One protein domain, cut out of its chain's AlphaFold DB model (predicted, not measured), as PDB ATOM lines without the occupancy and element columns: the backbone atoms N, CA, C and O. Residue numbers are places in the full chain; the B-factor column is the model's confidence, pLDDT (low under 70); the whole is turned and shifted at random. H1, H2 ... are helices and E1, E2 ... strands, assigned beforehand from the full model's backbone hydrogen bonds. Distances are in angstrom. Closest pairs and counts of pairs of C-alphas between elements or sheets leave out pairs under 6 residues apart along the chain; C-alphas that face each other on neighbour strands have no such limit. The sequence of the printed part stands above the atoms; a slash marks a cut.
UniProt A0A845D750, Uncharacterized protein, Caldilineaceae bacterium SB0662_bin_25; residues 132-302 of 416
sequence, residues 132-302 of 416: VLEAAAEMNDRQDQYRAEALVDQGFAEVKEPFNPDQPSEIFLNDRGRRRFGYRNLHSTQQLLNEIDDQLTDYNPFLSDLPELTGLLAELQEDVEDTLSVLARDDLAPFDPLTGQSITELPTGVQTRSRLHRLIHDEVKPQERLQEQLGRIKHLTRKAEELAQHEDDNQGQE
ATOM      1  N   VAL A 132      65.254 -40.510   9.143       82.19
ATOM      2  CA  VAL A 132      64.197 -41.382   8.592       82.19
ATOM      3  C   VAL A 132      62.894 -40.612   8.396       82.19
ATOM      4  O   VAL A 132      62.190 -40.873   7.423       82.19
ATOM      5  N   LEU A 133      62.563 -39.680   9.296       81.44
ATOM      6  CA  LEU A 133      61.393 -38.813   9.129       81.44
ATOM      7  C   LEU A 133      61.609 -37.802   8.002       81.44
ATOM      8  O   LEU A 133      60.715 -37.623   7.184       81.44
ATOM      9  N   GLU A 134      62.801 -37.211   7.915       86.88
ATOM     10  CA  GLU A 134      63.208 -36.323   6.824       86.88
ATOM     11  C   GLU A 134      63.176 -37.070   5.487       86.88
ATOM     12  O   GLU A 134      62.506 -36.630   4.559       86.88
ATOM     13  N   ALA A 135      63.758 -38.273   5.413       88.44
ATOM     14  CA  ALA A 135      63.663 -39.102   4.213       88.44
ATOM     15  C   ALA A 135      62.211 -39.480   3.862       88.44
ATOM     16  O   ALA A 135      61.863 -39.557   2.683       88.44
ATOM     17  N   ALA A 136      61.347 -39.724   4.852       87.88
ATOM     18  CA  ALA A 136      59.929 -39.992   4.612       87.88
ATOM     19  C   ALA A 136      59.190 -38.749   4.088       87.88
ATOM     20  O   ALA A 136      58.376 -38.879   3.173       87.88
ATOM     21  N   ALA A 137      59.496 -37.562   4.618       86.81
ATOM     22  CA  ALA A 137      58.968 -36.292   4.132       86.81
ATOM     23  C   ALA A 137      59.424 -36.024   2.690       86.81
ATOM     24  O   ALA A 137      58.580 -35.818   1.825       86.81
ATOM     25  N   GLU A 138      60.717 -36.178   2.386       92.25
ATOM     26  CA  GLU A 138      61.243 -36.062   1.018       92.25
ATOM     27  C   GLU A 138      60.582 -37.061   0.052       92.25
ATOM     28  O   GLU A 138      60.307 -36.746  -1.110       92.25
ATOM     29  N   MET A 139      60.319 -38.291   0.510       92.62
ATOM     30  CA  MET A 139      59.606 -39.287  -0.289       92.62
ATOM     31  C   MET A 139      58.157 -38.873  -0.559       92.62
ATOM     32  O   MET A 139      57.700 -39.071  -1.686       92.62
ATOM     33  N   ASN A 140      57.460 -38.306   0.427       91.69
ATOM     34  CA  ASN A 140      56.100 -37.789   0.266       91.69
ATOM     35  C   ASN A 140      56.071 -36.582  -0.677       91.69
ATOM     36  O   ASN A 140      55.294 -36.591  -1.627       91.69
ATOM     37  N   ASP A 141      56.974 -35.617  -0.503       90.50
ATOM     38  CA  ASP A 141      57.093 -34.446  -1.379       90.50
ATOM     39  C   ASP A 141      57.324 -34.870  -2.831       90.50
ATOM     40  O   ASP A 141      56.702 -34.355  -3.764       90.50
ATOM     41  N   ARG A 142      58.175 -35.880  -3.042       94.38
ATOM     42  CA  ARG A 142      58.423 -36.417  -4.380       94.38
ATOM     43  C   ARG A 142      57.215 -37.166  -4.943       94.38
ATOM     44  O   ARG A 142      56.978 -37.101  -6.148       94.38
ATOM     45  N   GLN A 143      56.455 -37.883  -4.114       93.94
ATOM     46  CA  GLN A 143      55.193 -38.503  -4.538       93.94
ATOM     47  C   GLN A 143      54.161 -37.447  -4.943       93.94
ATOM     48  O   GLN A 143      53.535 -37.590  -5.994       93.94
ATOM     49  N   ASP A 144      54.022 -36.379  -4.162       93.62
ATOM     50  CA  ASP A 144      53.111 -35.278  -4.460       93.62
ATOM     51  C   ASP A 144      53.521 -34.531  -5.727       93.62
ATOM     52  O   ASP A 144      52.664 -34.244  -6.565       93.62
ATOM     53  N   GLN A 145      54.824 -34.330  -5.949       94.44
ATOM     54  CA  GLN A 145      55.334 -33.790  -7.207       94.44
ATOM     55  C   GLN A 145      54.938 -34.672  -8.404       94.44
ATOM     56  O   GLN A 145      54.381 -34.162  -9.377       94.44
ATOM     57  N   TYR A 146      55.150 -35.993  -8.335       95.69
ATOM     58  CA  TYR A 146      54.753 -36.904  -9.419       95.69
ATOM     59  C   TYR A 146      53.244 -36.900  -9.666       95.69
ATOM     60  O   TYR A 146      52.801 -36.955 -10.815       95.69
ATOM     61  N   ARG A 147      52.434 -36.824  -8.607       96.12
ATOM     62  CA  ARG A 147      50.977 -36.713  -8.733       96.12
ATOM     63  C   ARG A 147      50.573 -35.389  -9.373       96.12
ATOM     64  O   ARG A 147      49.689 -35.382 -10.226       96.12
ATOM     65  N   ALA A 148      51.216 -34.287  -9.002       96.38
ATOM     66  CA  ALA A 148      50.963 -32.974  -9.580       96.38
ATOM     67  C   ALA A 148      51.319 -32.931 -11.076       96.38
ATOM     68  O   ALA A 148      50.521 -32.446 -11.879       96.38
ATOM     69  N   GLU A 149      52.461 -33.500 -11.465       96.06
ATOM     70  CA  GLU A 149      52.854 -33.674 -12.870       96.06
ATOM     71  C   GLU A 149      51.846 -34.560 -13.621       96.06
ATOM     72  O   GLU A 149      51.383 -34.197 -14.703       96.06
ATOM     73  N   ALA A 150      51.378 -35.649 -13.006       96.94
ATOM     74  CA  ALA A 150      50.351 -36.503 -13.597       96.94
ATOM     75  C   ALA A 150      49.010 -35.780 -13.816       96.94
ATOM     76  O   ALA A 150      48.285 -36.113 -14.758       96.94
ATOM     77  N   LEU A 151      48.658 -34.793 -12.982       97.56
ATOM     78  CA  LEU A 151      47.484 -33.944 -13.220       97.56
ATOM     79  C   LEU A 151      47.664 -33.060 -14.457       97.56
ATOM     80  O   LEU A 151      46.689 -32.830 -15.177       97.56
ATOM     81  N   VAL A 152      48.880 -32.577 -14.716       97.56
ATOM     82  CA  VAL A 152      49.204 -31.820 -15.934       97.56
ATOM     83  C   VAL A 152      49.082 -32.732 -17.153       97.56
ATOM     84  O   VAL A 152      48.343 -32.405 -18.083       97.56
ATOM     85  N   ASP A 153      49.708 -33.907 -17.111       97.25
ATOM     86  CA  ASP A 153      49.704 -34.878 -18.212       97.25
ATOM     87  C   ASP A 153      48.287 -35.355 -18.575       97.25
ATOM     88  O   ASP A 153      47.961 -35.561 -19.745       97.25
ATOM     89  N   GLN A 154      47.408 -35.486 -17.578       96.75
ATOM     90  CA  GLN A 154      46.006 -35.880 -17.764       96.75
ATOM     91  C   GLN A 154      45.073 -34.700 -18.108       96.75
ATOM     92  O   GLN A 154      43.865 -34.889 -18.300       96.75
ATOM     93  N   GLY A 155      45.611 -33.481 -18.206       96.69
ATOM     94  CA  GLY A 155      44.877 -32.280 -18.604       96.69
ATOM     95  C   GLY A 155      43.947 -31.715 -17.526       96.69
ATOM     96  O   GLY A 155      42.938 -31.092 -17.862       96.69
ATOM     97  N   PHE A 156      44.249 -31.936 -16.246       96.38
ATOM     98  CA  PHE A 156      43.548 -31.339 -15.097       96.38
ATOM     99  C   PHE A 156      44.292 -30.131 -14.506       96.38
ATOM    100  O   PHE A 156      43.702 -29.341 -13.766       96.38
ATOM    101  N   ALA A 157      45.569 -29.959 -14.839       97.44
ATOM    102  CA  ALA A 157      46.382 -28.843 -14.383       97.44
ATOM    103  C   ALA A 157      47.228 -28.240 -15.514       97.44
ATOM    104  O   ALA A 157      47.407 -28.837 -16.572       97.44
ATOM    105  N   GLU A 158      47.731 -27.034 -15.281       97.25
ATOM    106  CA  GLU A 158      48.647 -26.302 -16.150       97.25
ATOM    107  C   GLU A 158      49.889 -25.913 -15.350       97.25
ATOM    108  O   GLU A 158      49.778 -25.410 -14.228       97.25
ATOM    109  N   VAL A 159      51.068 -26.098 -15.942       97.06
ATOM    110  CA  VAL A 159      52.321 -25.579 -15.389       97.06
ATOM    111  C   VAL A 159      52.449 -24.117 -15.785       97.06
ATOM    112  O   VAL A 159      52.310 -23.757 -16.955       97.06
ATOM    113  N   LYS A 160      52.735 -23.264 -14.811       95.62
ATOM    114  CA  LYS A 160      53.118 -21.883 -15.045       95.62
ATOM    115  C   LYS A 160      54.619 -21.764 -14.847       95.62
ATOM    116  O   LYS A 160      55.123 -21.985 -13.745       95.62
ATOM    117  N   GLU A 161      55.309 -21.385 -15.916       93.69
ATOM    118  CA  GLU A 161      56.736 -21.103 -15.841       93.69
ATOM    119  C   GLU A 161      56.983 -19.966 -14.833       93.69
ATOM    120  O   GLU A 161      56.306 -18.925 -14.883       93.69
ATOM    121  N   PRO A 162      57.906 -20.164 -13.881       91.94
ATOM    122  CA  PRO A 162      58.212 -19.162 -12.881       91.94
ATOM    123  C   PRO A 162      58.912 -17.976 -13.548       91.94
ATOM    124  O   PRO A 162      59.659 -18.118 -14.513       91.94
ATOM    125  N   PHE A 163      58.694 -16.774 -13.012       92.38
ATOM    126  CA  PHE A 163      59.376 -15.579 -13.519       92.38
ATOM    127  C   PHE A 163      60.891 -15.624 -13.252       92.38
ATOM    128  O   PHE A 163      61.672 -15.049 -14.007       92.38
ATOM    129  N   ASN A 164      61.304 -16.299 -12.173       93.06
ATOM    130  CA  ASN A 164      62.701 -16.516 -11.822       93.06
ATOM    131  C   ASN A 164      63.081 -17.984 -12.100       93.06
ATOM    132  O   ASN A 164      62.419 -18.859 -11.543       93.06
ATOM    133  N   PRO A 165      64.134 -18.273 -12.893       92.06
ATOM    134  CA  PRO A 165      64.574 -19.644 -13.169       92.06
ATOM    135  C   PRO A 165      64.980 -20.441 -11.919       92.06
ATOM    136  O   PRO A 165      64.976 -21.667 -11.971       92.06
ATOM    137  N   ASP A 166      65.303 -19.770 -10.810       92.50
ATOM    138  CA  ASP A 166      65.648 -20.430  -9.543       92.50
ATOM    139  C   ASP A 166      64.413 -20.828  -8.707       92.50
ATOM    140  O   ASP A 166      64.549 -21.499  -7.684       92.50
ATOM    141  N   GLN A 167      63.207 -20.396  -9.090       88.12
ATOM    142  CA  GLN A 167      61.968 -20.782  -8.409       88.12
ATOM    143  C   GLN A 167      61.402 -22.076  -9.009       88.12
ATOM    144  O   GLN A 167      61.501 -22.280 -10.219       88.12
ATOM    145  N   PRO A 168      60.777 -22.949  -8.200       88.31
ATOM    146  CA  PRO A 168      60.072 -24.107  -8.733       88.31
ATOM    147  C   PRO A 168      58.884 -23.658  -9.591       88.31
ATOM    148  O   PRO A 168      58.278 -22.610  -9.350       88.31
ATOM    149  N   SER A 169      58.549 -24.457 -10.604       92.62
ATOM    150  CA  SER A 169      57.368 -24.197 -11.428       92.62
ATOM    151  C   SER A 169      56.098 -24.364 -10.600       92.62
ATOM    152  O   SER A 169      55.982 -25.292  -9.804       92.62
ATOM    153  N   GLU A 170      55.134 -23.469 -10.797       95.06
ATOM    154  CA  GLU A 170      53.858 -23.530 -10.088       95.06
ATOM    155  C   GLU A 170      52.840 -24.307 -10.930       95.06
ATOM    156  O   GLU A 170      52.622 -23.989 -12.101       95.06
ATOM    157  N   ILE A 171      52.189 -25.306 -10.336       96.25
ATOM    158  CA  ILE A 171      51.146 -26.098 -10.999       96.25
ATOM    159  C   ILE A 171      49.783 -25.575 -10.556       96.25
ATOM    160  O   ILE A 171      49.509 -25.473  -9.361       96.25
ATOM    161  N   PHE A 172      48.913 -25.250 -11.512       95.62
ATOM    162  CA  PHE A 172      47.579 -24.720 -11.249       95.62
ATOM    163  C   PHE A 172      46.486 -25.631 -11.789       95.62
ATOM    164  O   PHE A 172      46.544 -26.038 -12.945       95.62
ATOM    165  N   LEU A 173      45.423 -25.856 -11.014       95.12
ATOM    166  CA  LEU A 173      44.227 -26.512 -11.543       95.12
ATOM    167  C   LEU A 173      43.566 -25.656 -12.633       95.12
ATOM    168  O   LEU A 173      43.149 -24.511 -12.393       95.12
ATOM    169  N   ASN A 174      43.394 -26.250 -13.812       93.94
ATOM    170  CA  ASN A 174      42.559 -25.685 -14.868       93.94
ATOM    171  C   ASN A 174      41.068 -25.904 -14.544       93.94
ATOM    172  O   ASN A 174      40.711 -26.417 -13.483       93.94
ATOM    173  N   ASP A 175      40.171 -25.493 -15.433       89.88
ATOM    174  CA  ASP A 175      38.725 -25.547 -15.181       89.88
ATOM    175  C   ASP A 175      38.229 -26.980 -14.957       89.88
ATOM    176  O   ASP A 175      37.392 -27.224 -14.085       89.88
ATOM    177  N   ARG A 176      38.803 -27.941 -15.689       91.94
ATOM    178  CA  ARG A 176      38.514 -29.370 -15.545       91.94
ATOM    179  C   ARG A 176      38.993 -29.896 -14.193       91.94
ATOM    180  O   ARG A 176      38.230 -30.570 -13.504       91.94
ATOM    181  N   GLY A 177      40.214 -29.546 -13.788       93.38
ATOM    182  CA  GLY A 177      40.767 -29.846 -12.466       93.38
ATOM    183  C   GLY A 177      39.912 -29.295 -11.337       93.38
ATOM    184  O   GLY A 177      39.523 -30.032 -10.434       93.38
ATOM    185  N   ARG A 178      39.543 -28.014 -11.410       91.19
ATOM    186  CA  ARG A 178      38.724 -27.374 -10.370       91.19
ATOM    187  C   ARG A 178      37.358 -28.035 -10.224       91.19
ATOM    188  O   ARG A 178      36.938 -28.258  -9.095       91.19
ATOM    189  N   ARG A 179      36.699 -28.400 -11.330       86.88
ATOM    190  CA  ARG A 179      35.446 -29.177 -11.292       86.88
ATOM    191  C   ARG A 179      35.657 -30.537 -10.631       86.88
ATOM    192  O   ARG A 179      34.900 -30.900  -9.739       86.88
ATOM    193  N   ARG A 180      36.710 -31.261 -11.023       90.00
ATOM    194  CA  ARG A 180      36.993 -32.604 -10.501       90.00
ATOM    195  C   ARG A 180      37.318 -32.626  -9.010       90.00
ATOM    196  O   ARG A 180      36.979 -33.604  -8.362       90.00
ATOM    197  N   PHE A 181      37.961 -31.592  -8.481       90.94
ATOM    198  CA  PHE A 181      38.332 -31.512  -7.065       90.94
ATOM    199  C   PHE A 181      37.374 -30.645  -6.228       90.94
ATOM    200  O   PHE A 181      37.641 -30.387  -5.061       90.94
ATOM    201  N   GLY A 182      36.258 -30.181  -6.801       87.88
ATOM    202  CA  GLY A 182      35.238 -29.419  -6.073       87.88
ATOM    203  C   GLY A 182      35.617 -27.967  -5.765       87.88
ATOM    204  O   GLY A 182      34.903 -27.293  -5.036       87.88
ATOM    205  N   TYR A 183      36.695 -27.441  -6.351       86.75
ATOM    206  CA  TYR A 183      37.136 -26.047  -6.186       86.75
ATOM    207  C   TYR A 183      36.455 -25.076  -7.164       86.75
ATOM    208  O   TYR A 183      37.017 -24.036  -7.526       86.75
ATOM    209  N   ARG A 184      35.262 -25.408  -7.662       81.06
ATOM    210  CA  ARG A 184      34.547 -24.544  -8.602       81.06
ATOM    211  C   ARG A 184      33.823 -23.445  -7.837       81.06
ATOM    212  O   ARG A 184      32.900 -23.734  -7.096       81.06
ATOM    213  N   ASN A 185      34.254 -22.198  -8.036       77.81
ATOM    214  CA  ASN A 185      33.560 -20.967  -7.638       77.81
ATOM    215  C   ASN A 185      33.000 -20.921  -6.202       77.81
ATOM    216  O   ASN A 185      32.177 -20.058  -5.929       77.81
ATOM    217  N   LEU A 186      33.487 -21.753  -5.268       80.38
ATOM    218  CA  LEU A 186      32.937 -21.884  -3.909       80.38
ATOM    219  C   LEU A 186      32.729 -20.526  -3.234       80.38
ATOM    220  O   LEU A 186      31.696 -20.278  -2.627       80.38
ATOM    221  N   HIS A 187      33.702 -19.627  -3.380       83.00
ATOM    222  CA  HIS A 187      33.625 -18.291  -2.807       83.00
ATOM    223  C   HIS A 187      32.580 -17.401  -3.493       83.00
ATOM    224  O   HIS A 187      31.802 -16.750  -2.806       83.00
ATOM    225  N   SER A 188      32.541 -17.395  -4.827       86.19
ATOM    226  CA  SER A 188      31.571 -16.610  -5.596       86.19
ATOM    227  C   SER A 188      30.145 -17.102  -5.364       86.19
ATOM    228  O   SER A 188      29.263 -16.291  -5.115       86.19
ATOM    229  N   THR A 189      29.933 -18.422  -5.340       89.50
ATOM    230  CA  THR A 189      28.649 -19.027  -4.972       89.50
ATOM    231  C   THR A 189      28.259 -18.620  -3.556       89.50
ATOM    232  O   THR A 189      27.138 -18.183  -3.337       89.50
ATOM    233  N   GLN A 190      29.184 -18.661  -2.590       91.44
ATOM    234  CA  GLN A 190      28.885 -18.244  -1.218       91.44
ATOM    235  C   GLN A 190      28.497 -16.763  -1.114       91.44
ATOM    236  O   GLN A 190      27.577 -16.430  -0.367       91.44
ATOM    237  N   GLN A 191      29.202 -15.883  -1.828       91.31
ATOM    238  CA  GLN A 191      28.885 -14.456  -1.879       91.31
ATOM    239  C   GLN A 191      27.498 -14.226  -2.474       91.31
ATOM    240  O   GLN A 191      26.690 -13.547  -1.852       91.31
ATOM    241  N   LEU A 192      27.193 -14.870  -3.602       93.19
ATOM    242  CA  LEU A 192      25.881 -14.775  -4.233       93.19
ATOM    243  C   LEU A 192      24.766 -15.297  -3.314       93.19
ATOM    244  O   LEU A 192      23.727 -14.662  -3.195       93.19
ATOM    245  N   LEU A 193      24.996 -16.398  -2.592       95.44
ATOM    246  CA  LEU A 193      24.034 -16.906  -1.608       95.44
ATOM    247  C   LEU A 193      23.812 -15.934  -0.444       95.44
ATOM    248  O   LEU A 193      22.687 -15.835   0.032       95.44
ATOM    249  N   ASN A 194      24.846 -15.219   0.014       94.94
ATOM    250  CA  ASN A 194      24.669 -14.146   0.998       94.94
ATOM    251  C   ASN A 194      23.821 -13.007   0.421       94.94
ATOM    252  O   ASN A 194      22.891 -12.558   1.074       94.94
ATOM    253  N   GLU A 195      24.103 -12.582  -0.810       95.12
ATOM    254  CA  GLU A 195      23.364 -11.496  -1.459       95.12
ATOM    255  C   GLU A 195      21.891 -11.840  -1.713       95.12
ATOM    256  O   GLU A 195      21.041 -10.955  -1.621       95.12
ATOM    257  N   ILE A 196      21.583 -13.098  -2.044       95.56
ATOM    258  CA  ILE A 196      20.202 -13.582  -2.193       95.56
ATOM    259  C   ILE A 196      19.509 -13.630  -0.827       95.56
ATOM    260  O   ILE A 196      18.367 -13.199  -0.705       95.56
ATOM    261  N   ASP A 197      20.188 -14.125   0.208       97.00
ATOM    262  CA  ASP A 197      19.632 -14.202   1.562       97.00
ATOM    263  C   ASP A 197      19.304 -12.817   2.136       97.00
ATOM    264  O   ASP A 197      18.223 -12.626   2.698       97.00
ATOM    265  N   ASP A 198      20.188 -11.838   1.923       94.75
ATOM    266  CA  ASP A 198      19.953 -10.436   2.282       94.75
ATOM    267  C   ASP A 198      18.720  -9.888   1.538       94.75
ATOM    268  O   ASP A 198      17.822  -9.329   2.162       94.75
ATOM    269  N   GLN A 199      18.607 -10.130   0.224       94.31
ATOM    270  CA  GLN A 199      17.452  -9.692  -0.580       94.31
ATOM    271  C   GLN A 199      16.128 -10.342  -0.159       94.31
ATOM    272  O   GLN A 199      15.094  -9.679  -0.176       94.31
ATOM    273  N   LEU A 200      16.144 -11.619   0.230       94.75
ATOM    274  CA  LEU A 200      14.960 -12.310   0.752       94.75
ATOM    275  C   LEU A 200      14.617 -11.879   2.183       94.75
ATOM    276  O   LEU A 200      13.487 -12.059   2.624       94.75
ATOM    277  N   THR A 201      15.587 -11.375   2.947       95.38
ATOM    278  CA  THR A 201      15.357 -10.867   4.310       95.38
ATOM    279  C   THR A 201      14.755  -9.469   4.278       95.38
ATOM    280  O   THR A 201      13.795  -9.205   4.995       95.38
ATOM    281  N   ASP A 202      15.269  -8.614   3.397       94.50
ATOM    282  CA  ASP A 202      14.785  -7.250   3.175       94.50
ATOM    283  C   ASP A 202      13.745  -7.196   2.038       94.50
ATOM    284  O   ASP A 202      13.639  -6.200   1.318       94.50
ATOM    285  N   TYR A 203      13.002  -8.291   1.839       94.31
ATOM    286  CA  TYR A 203      12.087  -8.442   0.715       94.31
ATOM    287  C   TYR A 203      10.987  -7.376   0.736       94.31
ATOM    288  O   TYR A 203      10.260  -7.223   1.720       94.31
ATOM    289  N   ASN A 204      10.853  -6.659  -0.380       92.38
ATOM    290  CA  ASN A 204       9.794  -5.691  -0.613       92.38
ATOM    291  C   ASN A 204       9.038  -6.083  -1.897       92.38
ATOM    292  O   ASN A 204       9.644  -5.991  -2.972       92.38
ATOM    293  N   PRO A 205       7.741  -6.445  -1.811       90.31
ATOM    294  CA  PRO A 205       6.921  -6.849  -2.961       90.31
ATOM    295  C   PRO A 205       6.957  -5.871  -4.142       90.31
ATOM    296  O   PRO A 205       6.812  -6.255  -5.296       90.31
ATOM    297  N   PHE A 206       7.178  -4.580  -3.875       86.12
ATOM    298  CA  PHE A 206       7.174  -3.543  -4.909       86.12
ATOM    299  C   PHE A 206       8.507  -3.386  -5.654       86.12
ATOM    300  O   PHE A 206       8.547  -2.710  -6.683       86.12
ATOM    301  N   LEU A 207       9.606  -3.929  -5.123       81.25
ATOM    302  CA  LEU A 207      10.962  -3.688  -5.638       81.25
ATOM    303  C   LEU A 207      11.716  -4.961  -6.027       81.25
ATOM    304  O   LEU A 207      12.705  -4.867  -6.759       81.25
ATOM    305  N   SER A 208      11.286  -6.120  -5.539       83.00
ATOM    306  CA  SER A 208      12.013  -7.376  -5.697       83.00
ATOM    307  C   SER A 208      11.342  -8.287  -6.725       83.00
ATOM    308  O   SER A 208      10.153  -8.561  -6.638       83.00
ATOM    309  N   ASP A 209      12.123  -8.800  -7.678       91.69
ATOM    310  CA  ASP A 209      11.672  -9.802  -8.651       91.69
ATOM    311  C   ASP A 209      11.912 -11.212  -8.079       91.69
ATOM    312  O   ASP A 209      12.978 -11.820  -8.235       91.69
ATOM    313  N   LEU A 210      10.933 -11.714  -7.323       93.69
ATOM    314  CA  LEU A 210      10.981 -13.043  -6.711       93.69
ATOM    315  C   LEU A 210      11.100 -14.189  -7.748       93.69
ATOM    316  O   LEU A 210      11.884 -15.120  -7.510       93.69
ATOM    317  N   PRO A 211      10.430 -14.141  -8.922       94.44
ATOM    318  CA  PRO A 211      10.693 -15.056 -10.038       94.44
ATOM    319  C   PRO A 211      12.153 -15.072 -10.514       94.44
ATOM    320  O   PRO A 211      12.700 -16.134 -10.823       94.44
ATOM    321  N   GLU A 212      12.821 -13.920 -10.553       93.62
ATOM    322  CA  GLU A 212      14.234 -13.853 -10.932       93.62
ATOM    323  C   GLU A 212      15.143 -14.501  -9.876       93.62
ATOM    324  O   GLU A 212      16.036 -15.281 -10.221       93.62
ATOM    325  N   LEU A 213      14.893 -14.244  -8.587       94.50
ATOM    326  CA  LEU A 213      15.653 -14.858  -7.489       94.50
ATOM    327  C   LEU A 213      15.477 -16.380  -7.433       94.50
ATOM    328  O   LEU A 213      16.454 -17.109  -7.244       94.50
ATOM    329  N   THR A 214      14.252 -16.871  -7.619       95.44
ATOM    330  CA  THR A 214      13.969 -18.315  -7.667       95.44
ATOM    331  C   THR A 214      14.626 -18.978  -8.878       95.44
ATOM    332  O   THR A 214      15.213 -20.053  -8.732       95.44
ATOM    333  N   GLY A 215      14.630 -18.317 -10.041       95.19
ATOM    334  CA  GLY A 215      15.371 -18.766 -11.223       95.19
ATOM    335  C   GLY A 215      16.877 -18.885 -10.967       95.19
ATOM    336  O   GLY A 215      17.468 -19.929 -11.245       95.19
ATOM    337  N   LEU A 216      17.489 -17.867 -10.351       94.94
ATOM    338  CA  LEU A 216      18.908 -17.895  -9.971       94.94
ATOM    339  C   LEU A 216      19.224 -19.022  -8.976       94.94
ATOM    340  O   LEU A 216      20.242 -19.702  -9.115       94.94
ATOM    341  N   LEU A 217      18.367 -19.249  -7.976       96.31
ATOM    342  CA  LEU A 217      18.541 -20.342  -7.015       96.31
ATOM    343  C   LEU A 217      18.454 -21.719  -7.683       96.31
ATOM    344  O   LEU A 217      19.231 -22.605  -7.325       96.31
ATOM    345  N   ALA A 218      17.563 -21.896  -8.661       96.44
ATOM    346  CA  ALA A 218      17.456 -23.135  -9.428       96.44
ATOM    347  C   ALA A 218      18.718 -23.403 -10.266       96.44
ATOM    348  O   ALA A 218      19.254 -24.510 -10.211       96.44
ATOM    349  N   GLU A 219      19.244 -22.387 -10.961       94.94
ATOM    350  CA  GLU A 219      20.505 -22.492 -11.716       94.94
ATOM    351  C   GLU A 219      21.687 -22.852 -10.801       94.94
ATOM    352  O   GLU A 219      22.503 -23.718 -11.129       94.94
ATOM    353  N   LEU A 220      21.777 -22.222  -9.624       94.38
ATOM    354  CA  LEU A 220      22.811 -22.543  -8.638       94.38
ATOM    355  C   LEU A 220      22.658 -23.957  -8.077       94.38
ATOM    356  O   LEU A 220      23.665 -24.632  -7.855       94.38
ATOM    357  N   GLN A 221      21.423 -24.400  -7.829       96.06
ATOM    358  CA  GLN A 221      21.160 -25.753  -7.358       96.06
ATOM    359  C   GLN A 221      21.649 -26.783  -8.377       96.06
ATOM    360  O   GLN A 221      22.393 -27.688  -8.000       96.06
ATOM    361  N   GLU A 222      21.267 -26.620  -9.646       94.62
ATOM    362  CA  GLU A 222      21.677 -27.501 -10.742       94.62
ATOM    363  C   GLU A 222      23.207 -27.544 -10.863       94.62
ATOM    364  O   GLU A 222      23.789 -28.628 -10.867       94.62
ATOM    365  N   ASP A 223      23.888 -26.392 -10.838       90.12
ATOM    366  CA  ASP A 223      25.353 -26.337 -10.957       90.12
ATOM    367  C   ASP A 223      26.081 -27.051  -9.798       90.12
ATOM    368  O   ASP A 223      27.102 -27.726 -10.006       90.12
ATOM    369  N   VAL A 224      25.565 -26.926  -8.570       92.00
ATOM    370  CA  VAL A 224      26.121 -27.601  -7.386       92.00
ATOM    371  C   VAL A 224      25.837 -29.104  -7.426       92.00
ATOM    372  O   VAL A 224      26.743 -29.896  -7.149       92.00
ATOM    373  N   GLU A 225      24.623 -29.520  -7.794       94.12
ATOM    374  CA  GLU A 225      24.244 -30.936  -7.914       94.12
ATOM    375  C   GLU A 225      25.021 -31.640  -9.040       94.12
ATOM    376  O   GLU A 225      25.518 -32.756  -8.841       94.12
ATOM    377  N   ASP A 226      25.247 -30.965 -10.167       90.25
ATOM    378  CA  ASP A 226      26.105 -31.435 -11.258       90.25
ATOM    379  C   ASP A 226      27.556 -31.594 -10.803       90.25
ATOM    380  O   ASP A 226      28.204 -32.610 -11.077       90.25
ATOM    381  N   THR A 227      28.079 -30.616 -10.061       88.75
ATOM    382  CA  THR A 227      29.451 -30.669  -9.539       88.75
ATOM    383  C   THR A 227      29.615 -31.820  -8.542       88.75
ATOM    384  O   THR A 227      30.583 -32.579  -8.636       88.75
ATOM    385  N   LEU A 228      28.659 -32.013  -7.630       91.81
ATOM    386  CA  LEU A 228      28.636 -33.156  -6.710       91.81
ATOM    387  C   LEU A 228      28.524 -34.494  -7.456       91.81
ATOM    388  O   LEU A 228      29.206 -35.456  -7.097       91.81
ATOM    389  N   SER A 229      27.735 -34.551  -8.528       91.56
ATOM    390  CA  SER A 229      27.607 -35.746  -9.368       91.56
ATOM    391  C   SER A 229      28.915 -36.083 -10.088       91.56
ATOM    392  O   SER A 229      29.331 -37.241 -10.108       91.56
ATOM    393  N   VAL A 230      29.619 -35.083 -10.629       88.38
ATOM    394  CA  VAL A 230      30.958 -35.258 -11.220       88.38
ATOM    395  C   VAL A 230      31.978 -35.701 -10.169       88.38
ATOM    396  O   VAL A 230      32.853 -36.514 -10.467       88.38
ATOM    397  N   LEU A 231      31.872 -35.209  -8.934       87.88
ATOM    398  CA  LEU A 231      32.749 -35.610  -7.833       87.88
ATOM    399  C   LEU A 231      32.559 -37.078  -7.435       87.88
ATOM    400  O   LEU A 231      33.551 -37.753  -7.152       87.88
ATOM    401  N   ALA A 232      31.320 -37.572  -7.461       89.75
ATOM    402  CA  ALA A 232      30.972 -38.955  -7.137       89.75
ATOM    403  C   ALA A 232      31.377 -39.974  -8.222       89.75
ATOM    404  O   ALA A 232      31.346 -41.179  -7.981       89.75
ATOM    405  N   ARG A 233      31.735 -39.508  -9.423       90.38
ATOM    406  CA  ARG A 233      32.103 -40.353 -10.561       90.38
ATOM    407  C   ARG A 233      33.598 -40.668 -10.581       90.38
ATOM    408  O   ARG A 233      34.419 -39.830 -10.951       90.38
ATOM    409  N   ASP A 234      33.941 -41.910 -10.245       83.94
ATOM    410  CA  ASP A 234      35.329 -42.394 -10.246       83.94
ATOM    411  C   ASP A 234      35.935 -42.520 -11.653       83.94
ATOM    412  O   ASP A 234      37.145 -42.388 -11.815       83.94
ATOM    413  N   ASP A 235      35.114 -42.726 -12.689       87.69
ATOM    414  CA  ASP A 235      35.566 -42.925 -14.077       87.69
ATOM    415  C   ASP A 235      36.200 -41.675 -14.706       87.69
ATOM    416  O   ASP A 235      36.923 -41.769 -15.697       87.69
ATOM    417  N   LEU A 236      35.942 -40.503 -14.125       86.25
ATOM    418  CA  LEU A 236      36.478 -39.216 -14.565       86.25
ATOM    419  C   LEU A 236      37.641 -38.728 -13.696       86.25
ATOM    420  O   LEU A 236      38.150 -37.624 -13.921       86.25
ATOM    421  N   ALA A 237      38.045 -39.509 -12.694       90.50
ATOM    422  CA  ALA A 237      39.126 -39.136 -11.807       90.50
ATOM    423  C   ALA A 237      40.492 -39.278 -12.493       90.50
ATOM    424  O   ALA A 237      40.714 -40.253 -13.211       90.50
ATOM    425  N   PRO A 238      41.427 -38.339 -12.266       94.62
ATOM    426  CA  PRO A 238      42.808 -38.555 -12.657       94.62
ATOM    427  C   PRO A 238      43.373 -39.755 -11.896       94.62
ATOM    428  O   PRO A 238      43.052 -39.958 -10.726       94.62
ATOM    429  N   PHE A 239      44.214 -40.540 -12.554       95.75
ATOM    430  CA  PHE A 239      44.867 -41.702 -11.963       95.75
ATOM    431  C   PHE A 239      46.241 -41.329 -11.413       95.75
ATOM    432  O   PHE A 239      46.988 -40.569 -12.030       95.75
ATOM    433  N   ASP A 240      46.578 -41.884 -10.256       95.50
ATOM    434  CA  ASP A 240      47.904 -41.816  -9.663       95.50
ATOM    435  C   ASP A 240      48.831 -42.780 -10.424       95.50
ATOM    436  O   ASP A 240      48.574 -43.990 -10.430       95.50
ATOM    437  N   PRO A 241      49.910 -42.295 -11.062       92.94
ATOM    438  CA  PRO A 241      50.802 -43.147 -11.845       92.94
ATOM    439  C   PRO A 241      51.554 -44.178 -10.990       92.94
ATOM    440  O   PRO A 241      52.015 -45.185 -11.527       92.94
ATOM    441  N   LEU A 242      51.688 -43.954  -9.679       94.56
ATOM    442  CA  LEU A 242      52.423 -44.844  -8.780       94.56
ATOM    443  C   LEU A 242      51.558 -46.002  -8.279       94.56
ATOM    444  O   LEU A 242      52.054 -47.115  -8.109       94.56
ATOM    445  N   THR A 243      50.274 -45.746  -8.032       95.00
ATOM    446  CA  THR A 243      49.363 -46.720  -7.407       95.00
ATOM    447  C   THR A 243      48.314 -47.274  -8.370       95.00
ATOM    448  O   THR A 243      47.729 -48.322  -8.099       95.00
ATOM    449  N   GLY A 244      48.056 -46.587  -9.487       94.50
ATOM    450  CA  GLY A 244      46.952 -46.874 -10.404       94.50
ATOM    451  C   GLY A 244      45.567 -46.536  -9.839       94.50
ATOM    452  O   GLY A 244      44.564 -46.831 -10.487       94.50
ATOM    453  N   GLN A 245      45.490 -45.953  -8.639       94.19
ATOM    454  CA  GLN A 245      44.236 -45.548  -8.002       94.19
ATOM    455  C   GLN A 245      43.813 -44.151  -8.464       94.19
ATOM    456  O   GLN A 245      44.624 -43.388  -8.981       94.19
ATOM    457  N   SER A 246      42.539 -43.802  -8.290       93.62
ATOM    458  CA  SER A 246      42.064 -42.444  -8.543       93.62
ATOM    459  C   SER A 246      42.631 -41.464  -7.509       93.62
ATOM    460  O   SER A 246      42.645 -41.732  -6.310       93.62
ATOM    461  N   ILE A 247      43.077 -40.298  -7.971       93.06
ATOM    462  CA  ILE A 247      43.474 -39.180  -7.118       93.06
ATOM    463  C   ILE A 247      42.189 -38.476  -6.669       93.06
ATOM    464  O   ILE A 247      41.506 -37.818  -7.463       93.06
ATOM    465  N   THR A 248      41.830 -38.659  -5.401       89.62
ATOM    466  CA  THR A 248      40.645 -38.051  -4.774       89.62
ATOM    467  C   THR A 248      40.969 -36.769  -4.013       89.62
ATOM    468  O   THR A 248      40.091 -35.926  -3.840       89.62
ATOM    469  N   GLU A 249      42.222 -36.608  -3.588       91.25
ATOM    470  CA  GLU A 249      42.720 -35.458  -2.835       91.25
ATOM    471  C   GLU A 249      43.750 -34.692  -3.663       91.25
ATOM    472  O   GLU A 249      44.485 -35.274  -4.462       91.25
ATOM    473  N   LEU A 250      43.766 -33.369  -3.516       93.56
ATOM    474  CA  LEU A 250      44.674 -32.518  -4.271       93.56
ATOM    475  C   LEU A 250      46.107 -32.691  -3.731       93.56
ATOM    476  O   LEU A 250      46.299 -32.472  -2.535       93.56
ATOM    477  N   PRO A 251      47.103 -33.048  -4.565       94.25
ATOM    478  CA  PRO A 251      48.486 -33.174  -4.112       94.25
ATOM    479  C   PRO A 251      49.031 -31.854  -3.568       94.25
ATOM    480  O   PRO A 251      48.689 -30.773  -4.070       94.25
ATOM    481  N   THR A 252      49.923 -31.942  -2.582       91.56
ATOM    482  CA  THR A 252      50.595 -30.770  -2.015       91.56
ATOM    483  C   THR A 252      51.331 -29.996  -3.116       91.56
ATOM    484  O   THR A 252      51.946 -30.572  -4.010       91.56
ATOM    485  N   GLY A 253      51.236 -28.663  -3.088       90.25
ATOM    486  CA  GLY A 253      51.884 -27.780  -4.069       90.25
ATOM    487  C   GLY A 253      51.054 -27.456  -5.318       90.25
ATOM    488  O   GLY A 253      51.389 -26.506  -6.031       90.25
ATOM    489  N   VAL A 254      49.934 -28.150  -5.563       94.12
ATOM    490  CA  VAL A 254      48.998 -27.775  -6.634       94.12
ATOM    491  C   VAL A 254      48.116 -26.617  -6.170       94.12
ATOM    492  O   VAL A 254      47.354 -26.724  -5.212       94.12
ATOM    493  N   GLN A 255      48.191 -25.489  -6.870       92.62
ATOM    494  CA  GLN A 255      47.459 -24.276  -6.523       92.62
ATOM    495  C   GLN A 255      46.112 -24.188  -7.254       92.62
ATOM    496  O   GLN A 255      45.953 -24.576  -8.414       92.62
ATOM    497  N   THR A 256      45.126 -23.568  -6.611       89.69
ATOM    498  CA  THR A 256      43.918 -23.088  -7.291       89.69
ATOM    499  C   THR A 256      44.135 -21.620  -7.667       89.69
ATOM    500  O   THR A 256      44.575 -20.821  -6.846       89.69
ATOM    501  N   ARG A 257      43.836 -21.209  -8.911       81.06
ATOM    502  CA  ARG A 257      44.023 -19.809  -9.375       81.06
ATOM    503  C   ARG A 257      43.189 -18.762  -8.611       81.06
ATOM    504  O   ARG A 257      43.269 -17.573  -8.926       81.06
ATOM    505  N   SER A 258      42.385 -19.164  -7.629       71.75
ATOM    506  CA  SER A 258      41.554 -18.242  -6.868       71.75
ATOM    507  C   SER A 258      42.436 -17.370  -5.972       71.75
ATOM    508  O   SER A 258      42.884 -17.792  -4.910       71.75
ATOM    509  N   ARG A 259      42.684 -16.121  -6.400       57.47
ATOM    510  CA  ARG A 259      43.465 -15.109  -5.654       57.47
ATOM    511  C   ARG A 259      42.970 -14.892  -4.216       57.47
ATOM    512  O   ARG A 259      43.715 -14.363  -3.400       57.47
ATOM    513  N   LEU A 260      41.737 -15.304  -3.918       56.91
ATOM    514  CA  LEU A 260      41.090 -15.176  -2.613       56.91
ATOM    515  C   LEU A 260      41.288 -16.401  -1.698       56.91
ATOM    516  O   LEU A 260      40.999 -16.309  -0.511       56.91
ATOM    517  N   HIS A 261      41.807 -17.531  -2.196       53.03
ATOM    518  CA  HIS A 261      41.973 -18.751  -1.387       53.03
ATOM    519  C   HIS A 261      43.185 -18.743  -0.447       53.03
ATOM    520  O   HIS A 261      43.236 -19.566   0.458       53.03
ATOM    521  N   ARG A 262      44.122 -17.789  -0.561       52.25
ATOM    522  CA  ARG A 262      45.255 -17.699   0.386       52.25
ATOM    523  C   ARG A 262      44.852 -17.400   1.833       52.25
ATOM    524  O   ARG A 262      45.695 -17.504   2.710       52.25
ATOM    525  N   LEU A 263      43.610 -16.986   2.081       48.53
ATOM    526  CA  LEU A 263      43.144 -16.592   3.414       48.53
ATOM    527  C   LEU A 263      42.214 -17.616   4.063       48.53
ATOM    528  O   LEU A 263      41.769 -17.398   5.186       48.53
ATOM    529  N   ILE A 264      41.914 -18.711   3.367       50.81
ATOM    530  CA  ILE A 264      40.945 -19.697   3.819       50.81
ATOM    531  C   ILE A 264      41.634 -21.062   3.800       50.81
ATOM    532  O   ILE A 264      41.409 -21.883   2.916       50.81
ATOM    533  N   HIS A 265      42.504 -21.283   4.787       50.53
ATOM    534  CA  HIS A 265      42.921 -22.622   5.215       50.53
ATOM    535  C   HIS A 265      41.757 -23.299   5.951       50.53
ATOM    536  O   HIS A 265      41.889 -23.701   7.102       50.53
ATOM    537  N   ASP A 266      40.580 -23.352   5.329       56.00
ATOM    538  CA  ASP A 266      39.500 -24.134   5.905       56.00
ATOM    539  C   ASP A 266      39.813 -25.598   5.606       56.00
ATOM    540  O   ASP A 266      39.802 -26.024   4.455       56.00
ATOM    541  N   GLU A 267      40.078 -26.360   6.666       73.06
ATOM    542  CA  GLU A 267      40.246 -27.823   6.679       73.06
ATOM    543  C   GLU A 267      39.026 -28.582   6.114       73.06
ATOM    544  O   GLU A 267      39.026 -29.808   6.010       73.06
ATOM    545  N   VAL A 268      37.962 -27.856   5.762       82.25
ATOM    546  CA  VAL A 268      36.706 -28.398   5.255       82.25
ATOM    547  C   VAL A 268      36.905 -28.910   3.836       82.25
ATOM    548  O   VAL A 268      37.308 -28.168   2.932       82.25
ATOM    549  N   LYS A 269      36.565 -30.180   3.615       89.06
ATOM    550  CA  LYS A 269      36.688 -30.797   2.293       89.06
ATOM    551  C   LYS A 269      35.777 -30.067   1.292       89.06
ATOM    552  O   LYS A 269      34.634 -29.752   1.635       89.06
ATOM    553  N   PRO A 270      36.208 -29.830   0.037       88.06
ATOM    554  CA  PRO A 270      35.374 -29.165  -0.971       88.06
ATOM    555  C   PRO A 270      33.990 -29.810  -1.154       88.06
ATOM    556  O   PRO A 270      33.004 -29.116  -1.385       88.06
ATOM    557  N   GLN A 271      33.896 -31.132  -0.992       90.00
ATOM    558  CA  GLN A 271      32.636 -31.877  -1.027       90.00
ATOM    559  C   GLN A 271      31.675 -31.452   0.093       90.00
ATOM    560  O   GLN A 271      30.489 -31.264  -0.160       90.00
ATOM    561  N   GLU A 272      32.179 -31.281   1.317       91.56
ATOM    562  CA  GLU A 272      31.382 -30.856   2.474       91.56
ATOM    563  C   GLU A 272      30.897 -29.414   2.288       91.56
ATOM    564  O   GLU A 272      29.724 -29.124   2.513       91.56
ATOM    565  N   ARG A 273      31.761 -28.533   1.761       91.25
ATOM    566  CA  ARG A 273      31.395 -27.158   1.371       91.25
ATOM    567  C   ARG A 273      30.269 -27.123   0.345       91.25
ATOM    568  O   ARG A 273      29.322 -26.364   0.509       91.25
ATOM    569  N   LEU A 274      30.357 -27.935  -0.708       91.75
ATOM    570  CA  LEU A 274      29.310 -28.013  -1.730       91.75
ATOM    571  C   LEU A 274      27.992 -28.551  -1.152       91.75
ATOM    572  O   LEU A 274      26.926 -28.056  -1.505       91.75
ATOM    573  N   GLN A 275      28.048 -29.522  -0.235       94.75
ATOM    574  CA  GLN A 275      26.858 -30.021   0.464       94.75
ATOM    575  C   GLN A 275      26.225 -28.957   1.369       94.75
ATOM    576  O   GLN A 275      25.001 -28.823   1.384       94.75
ATOM    577  N   GLU A 276      27.035 -28.180   2.088       94.62
ATOM    578  CA  GLU A 276      26.572 -27.039   2.884       94.62
ATOM    579  C   GLU A 276      25.892 -25.990   1.993       94.62
ATOM    580  O   GLU A 276      24.775 -25.555   2.284       94.62
ATOM    581  N   GLN A 277      26.518 -25.641   0.864       94.25
ATOM    582  CA  GLN A 277      25.955 -24.714  -0.120       94.25
ATOM    583  C   GLN A 277      24.638 -25.222  -0.696       94.25
ATOM    584  O   GLN A 277      23.680 -24.459  -0.762       94.25
ATOM    585  N   LEU A 278      24.551 -26.507  -1.040       96.31
ATOM    586  CA  LEU A 278      23.310 -27.122  -1.501       96.31
ATOM    587  C   LEU A 278      22.208 -27.052  -0.437       96.31
ATOM    588  O   LEU A 278      21.059 -26.740  -0.750       96.31
ATOM    589  N   GLY A 279      22.550 -27.316   0.827       96.75
ATOM    590  CA  GLY A 279      21.624 -27.171   1.950       96.75
ATOM    591  C   GLY A 279      21.116 -25.737   2.092       96.75
ATOM    592  O   GLY A 279      19.917 -25.523   2.281       96.75
ATOM    593  N   ARG A 280      22.008 -24.755   1.931       96.94
ATOM    594  CA  ARG A 280      21.655 -23.335   1.971       96.94
ATOM    595  C   ARG A 280      20.788 -22.914   0.790       96.94
ATOM    596  O   ARG A 280      19.792 -22.239   1.016       96.94
ATOM    597  N   ILE A 281      21.110 -23.345  -0.431       97.19
ATOM    598  CA  ILE A 281      20.287 -23.098  -1.624       97.19
ATOM    599  C   ILE A 281      18.864 -23.599  -1.377       97.19
ATOM    600  O   ILE A 281      17.928 -22.818  -1.466       97.19
ATOM    601  N   LYS A 282      18.700 -24.850  -0.928       97.81
ATOM    602  CA  LYS A 282      17.379 -25.435  -0.627       97.81
ATOM    603  C   LYS A 282      16.608 -24.664   0.445       97.81
ATOM    604  O   LYS A 282      15.384 -24.581   0.379       97.81
ATOM    605  N   HIS A 283      17.305 -24.122   1.444       97.81
ATOM    606  CA  HIS A 283      16.684 -23.270   2.454       97.81
ATOM    607  C   HIS A 283      16.188 -21.945   1.862       97.81
ATOM    608  O   HIS A 283      15.043 -21.572   2.112       97.81
ATOM    609  N   LEU A 284      17.015 -21.272   1.057       97.25
ATOM    610  CA  LEU A 284      16.650 -20.015   0.401       97.25
ATOM    611  C   LEU A 284      15.526 -20.208  -0.621       97.25
ATOM    612  O   LEU A 284      14.622 -19.381  -0.668       97.25
ATOM    613  N   THR A 285      15.523 -21.316  -1.367       97.81
ATOM    614  CA  THR A 285      14.431 -21.666  -2.287       97.81
ATOM    615  C   THR A 285      13.106 -21.772  -1.540       97.81
ATOM    616  O   THR A 285      12.143 -21.126  -1.928       97.81
ATOM    617  N   ARG A 286      13.071 -22.491  -0.408       98.12
ATOM    618  CA  ARG A 286      11.862 -22.584   0.424       98.12
ATOM    619  C   ARG A 286      11.414 -21.220   0.951       98.12
ATOM    620  O   ARG A 286      10.232 -20.919   0.921       98.12
ATOM    621  N   LYS A 287      12.356 -20.392   1.415       97.75
ATOM    622  CA  LYS A 287      12.065 -19.029   1.889       97.75
ATOM    623  C   LYS A 287      11.449 -18.172   0.775       97.75
ATOM    624  O   LYS A 287      10.514 -17.427   1.035       97.75
ATOM    625  N   ALA A 288      11.946 -18.296  -0.455       96.75
ATOM    626  CA  ALA A 288      11.383 -17.604  -1.608       96.75
ATOM    627  C   ALA A 288       9.981 -18.125  -1.978       96.75
ATOM    628  O   ALA A 288       9.094 -17.325  -2.241       96.75
ATOM    629  N   GLU A 289       9.748 -19.440  -1.936       96.62
ATOM    630  CA  GLU A 289       8.419 -20.038  -2.154       96.62
ATOM    631  C   GLU A 289       7.395 -19.589  -1.094       96.62
ATOM    632  O   GLU A 289       6.254 -19.280  -1.428       96.62
ATOM    633  N   GLU A 290       7.800 -19.511   0.178       96.88
ATOM    634  CA  GLU A 290       6.955 -19.012   1.274       96.88
ATOM    635  C   GLU A 290       6.565 -17.538   1.069       96.88
ATOM    636  O   GLU A 290       5.413 -17.171   1.302       96.88
ATOM    637  N   LEU A 291       7.498 -16.700   0.598       96.00
ATOM    638  CA  LEU A 291       7.212 -15.305   0.250       96.00
ATOM    639  C   LEU A 291       6.254 -15.203  -0.941       96.00
ATOM    640  O   LEU A 291       5.316 -14.415  -0.879       96.00
ATOM    641  N   ALA A 292       6.438 -16.030  -1.975       95.00
ATOM    642  CA  ALA A 292       5.566 -16.046  -3.150       95.00
ATOM    643  C   ALA A 292       4.124 -16.400  -2.765       95.00
ATOM    644  O   ALA A 292       3.182 -15.721  -3.162       95.00
ATOM    645  N   GLN A 293       3.953 -17.418  -1.915       95.31
ATOM    646  CA  GLN A 293       2.635 -17.810  -1.419       95.31
ATOM    647  C   GLN A 293       1.962 -16.681  -0.625       95.31
ATOM    648  O   GLN A 293       0.758 -16.478  -0.743       95.31
ATOM    649  N   HIS A 294       2.730 -15.933   0.170       95.06
ATOM    650  CA  HIS A 294       2.201 -14.806   0.937       95.06
ATOM    651  C   HIS A 294       1.760 -13.638   0.037       95.06
ATOM    652  O   HIS A 294       0.829 -12.912   0.386       95.06
ATOM    653  N   GLU A 295       2.414 -13.429  -1.109       93.25
ATOM    654  CA  GLU A 295       1.977 -12.441  -2.104       93.25
ATOM    655  C   GLU A 295       0.666 -12.847  -2.768       93.25
ATOM    656  O   GLU A 295      -0.253 -12.031  -2.829       93.25
ATOM    657  N   ASP A 296       0.555 -14.111  -3.178       92.69
ATOM    658  CA  ASP A 296      -0.670 -14.656  -3.764       92.69
ATOM    659  C   ASP A 296      -1.850 -14.563  -2.776       92.69
ATOM    660  O   ASP A 296      -2.955 -14.147  -3.143       92.69
ATOM    661  N   ASP A 297      -1.612 -14.892  -1.500       93.75
ATOM    662  CA  ASP A 297      -2.626 -14.826  -0.444       93.75
ATOM    663  C   ASP A 297      -3.065 -13.372  -0.162       93.75
ATOM    664  O   ASP A 297      -4.261 -13.105  -0.002       93.75
ATOM    665  N   ASN A 298      -2.124 -12.419  -0.142       91.31
ATOM    666  CA  ASN A 298      -2.424 -10.994   0.029       91.31
ATOM    667  C   ASN A 298      -3.193 -10.418  -1.166       91.31
ATOM    668  O   ASN A 298      -4.172  -9.696  -0.973       91.31
ATOM    669  N   GLN A 299      -2.794 -10.758  -2.395       88.94
ATOM    670  CA  GLN A 299      -3.493 -10.304  -3.596       88.94
ATOM    671  C   GLN A 299      -4.938 -10.826  -3.617       88.94
ATOM    672  O   GLN A 299      -5.866 -10.081  -3.936       88.94
ATOM    673  N   GLY A 300      -5.158 -12.076  -3.194       86.94
ATOM    674  CA  GLY A 300      -6.501 -12.638  -3.054       86.94
ATOM    675  C   GLY A 300      -7.373 -11.907  -2.021       86.94
ATOM    676  O   GLY A 300      -8.582 -11.777  -2.227       86.94
ATOM    677  N   GLN A 301      -6.786 -11.403  -0.929       85.50
ATOM    678  CA  GLN A 301      -7.509 -10.604   0.070       85.50
ATOM    679  C   GLN A 301      -7.880  -9.213  -0.458       85.50
ATOM    680  O   GLN A 301      -9.030  -8.800  -0.302       85.50
ATOM    681  N   GLU A 302      -6.965  -8.518  -1.137       85.12
ATOM    682  CA  GLU A 302      -7.245  -7.194  -1.715       85.12
ATOM    683  C   GLU A 302      -8.319  -7.254  -2.817       85.12
ATOM    684  O   GLU A 302      -9.192  -6.380  -2.903       85.12
TER     685      GLU A 302
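AT A GLANCE: This is residues 132 to 302 of the 416 residues of an uncharacterized protein of Caldilineaceae bacterium SB0662_bin_25 (UniProt A0A845D750). A small sheet of E1, E2 and E3, with part of H1 over one face, makes a head; from it H3, H4 and H5 extend as an up-and-down bundle, each helix running against the one before, with short H2 between head and bundle. Residues 132 to 139 of H1 and 296 to 302 of H5 stick out. The printed part has 171 residues, with five named helices and three strands in the order H1 E1 E2 H2 H3 H4 E3 H5; the sheet, E1 E2 E3, is mixed and the class mostly helix. The whole is loose, radius of gyration of the C-alphas 21.5 A, spanning 78 by 35 by 29 A.

IN THESE COORDINATES: E1 is residues 157 to 160, E2 170 to 173, E3 254 to 256. H1, residues 132 to 153, 31.2 A long, begins at C-alpha 132 (64.197, -41.382, 8.592). H2 is 175 to 180, H3 186 to 201, H4 210 to 232, 32.7 A. H5, 270 to 302, 48.0 A, ends at C-alpha 302 (-7.245, -7.194, -1.715).

HOW THE PARTS SIT: E1 and E2 form an antiparallel hairpin; N 158 and O 172 are 2.8 A apart, within hydrogen-bond range. E2 and E3 are parallel, N 255 and O 171 2.8 A apart. H1 is on the sheet, height 13.1 A; the closest C-alphas of H1 and E1, Leu 151 and Ala 157, are 5.3 A apart. H2 only grazes the sheet. H5 touches H4, C-alphas of Leu 217 and Ile 281 closest at 6.3 A, and H3, Asp 197 and Leu 284 at 6.6 A. In every helix each O i to N i+4 pair is within range.

THE WHOLE: The printed part has no cut. Links H4 to E3 and E3 to H5 are long. Residues 259 to 266 have pLDDT under 70.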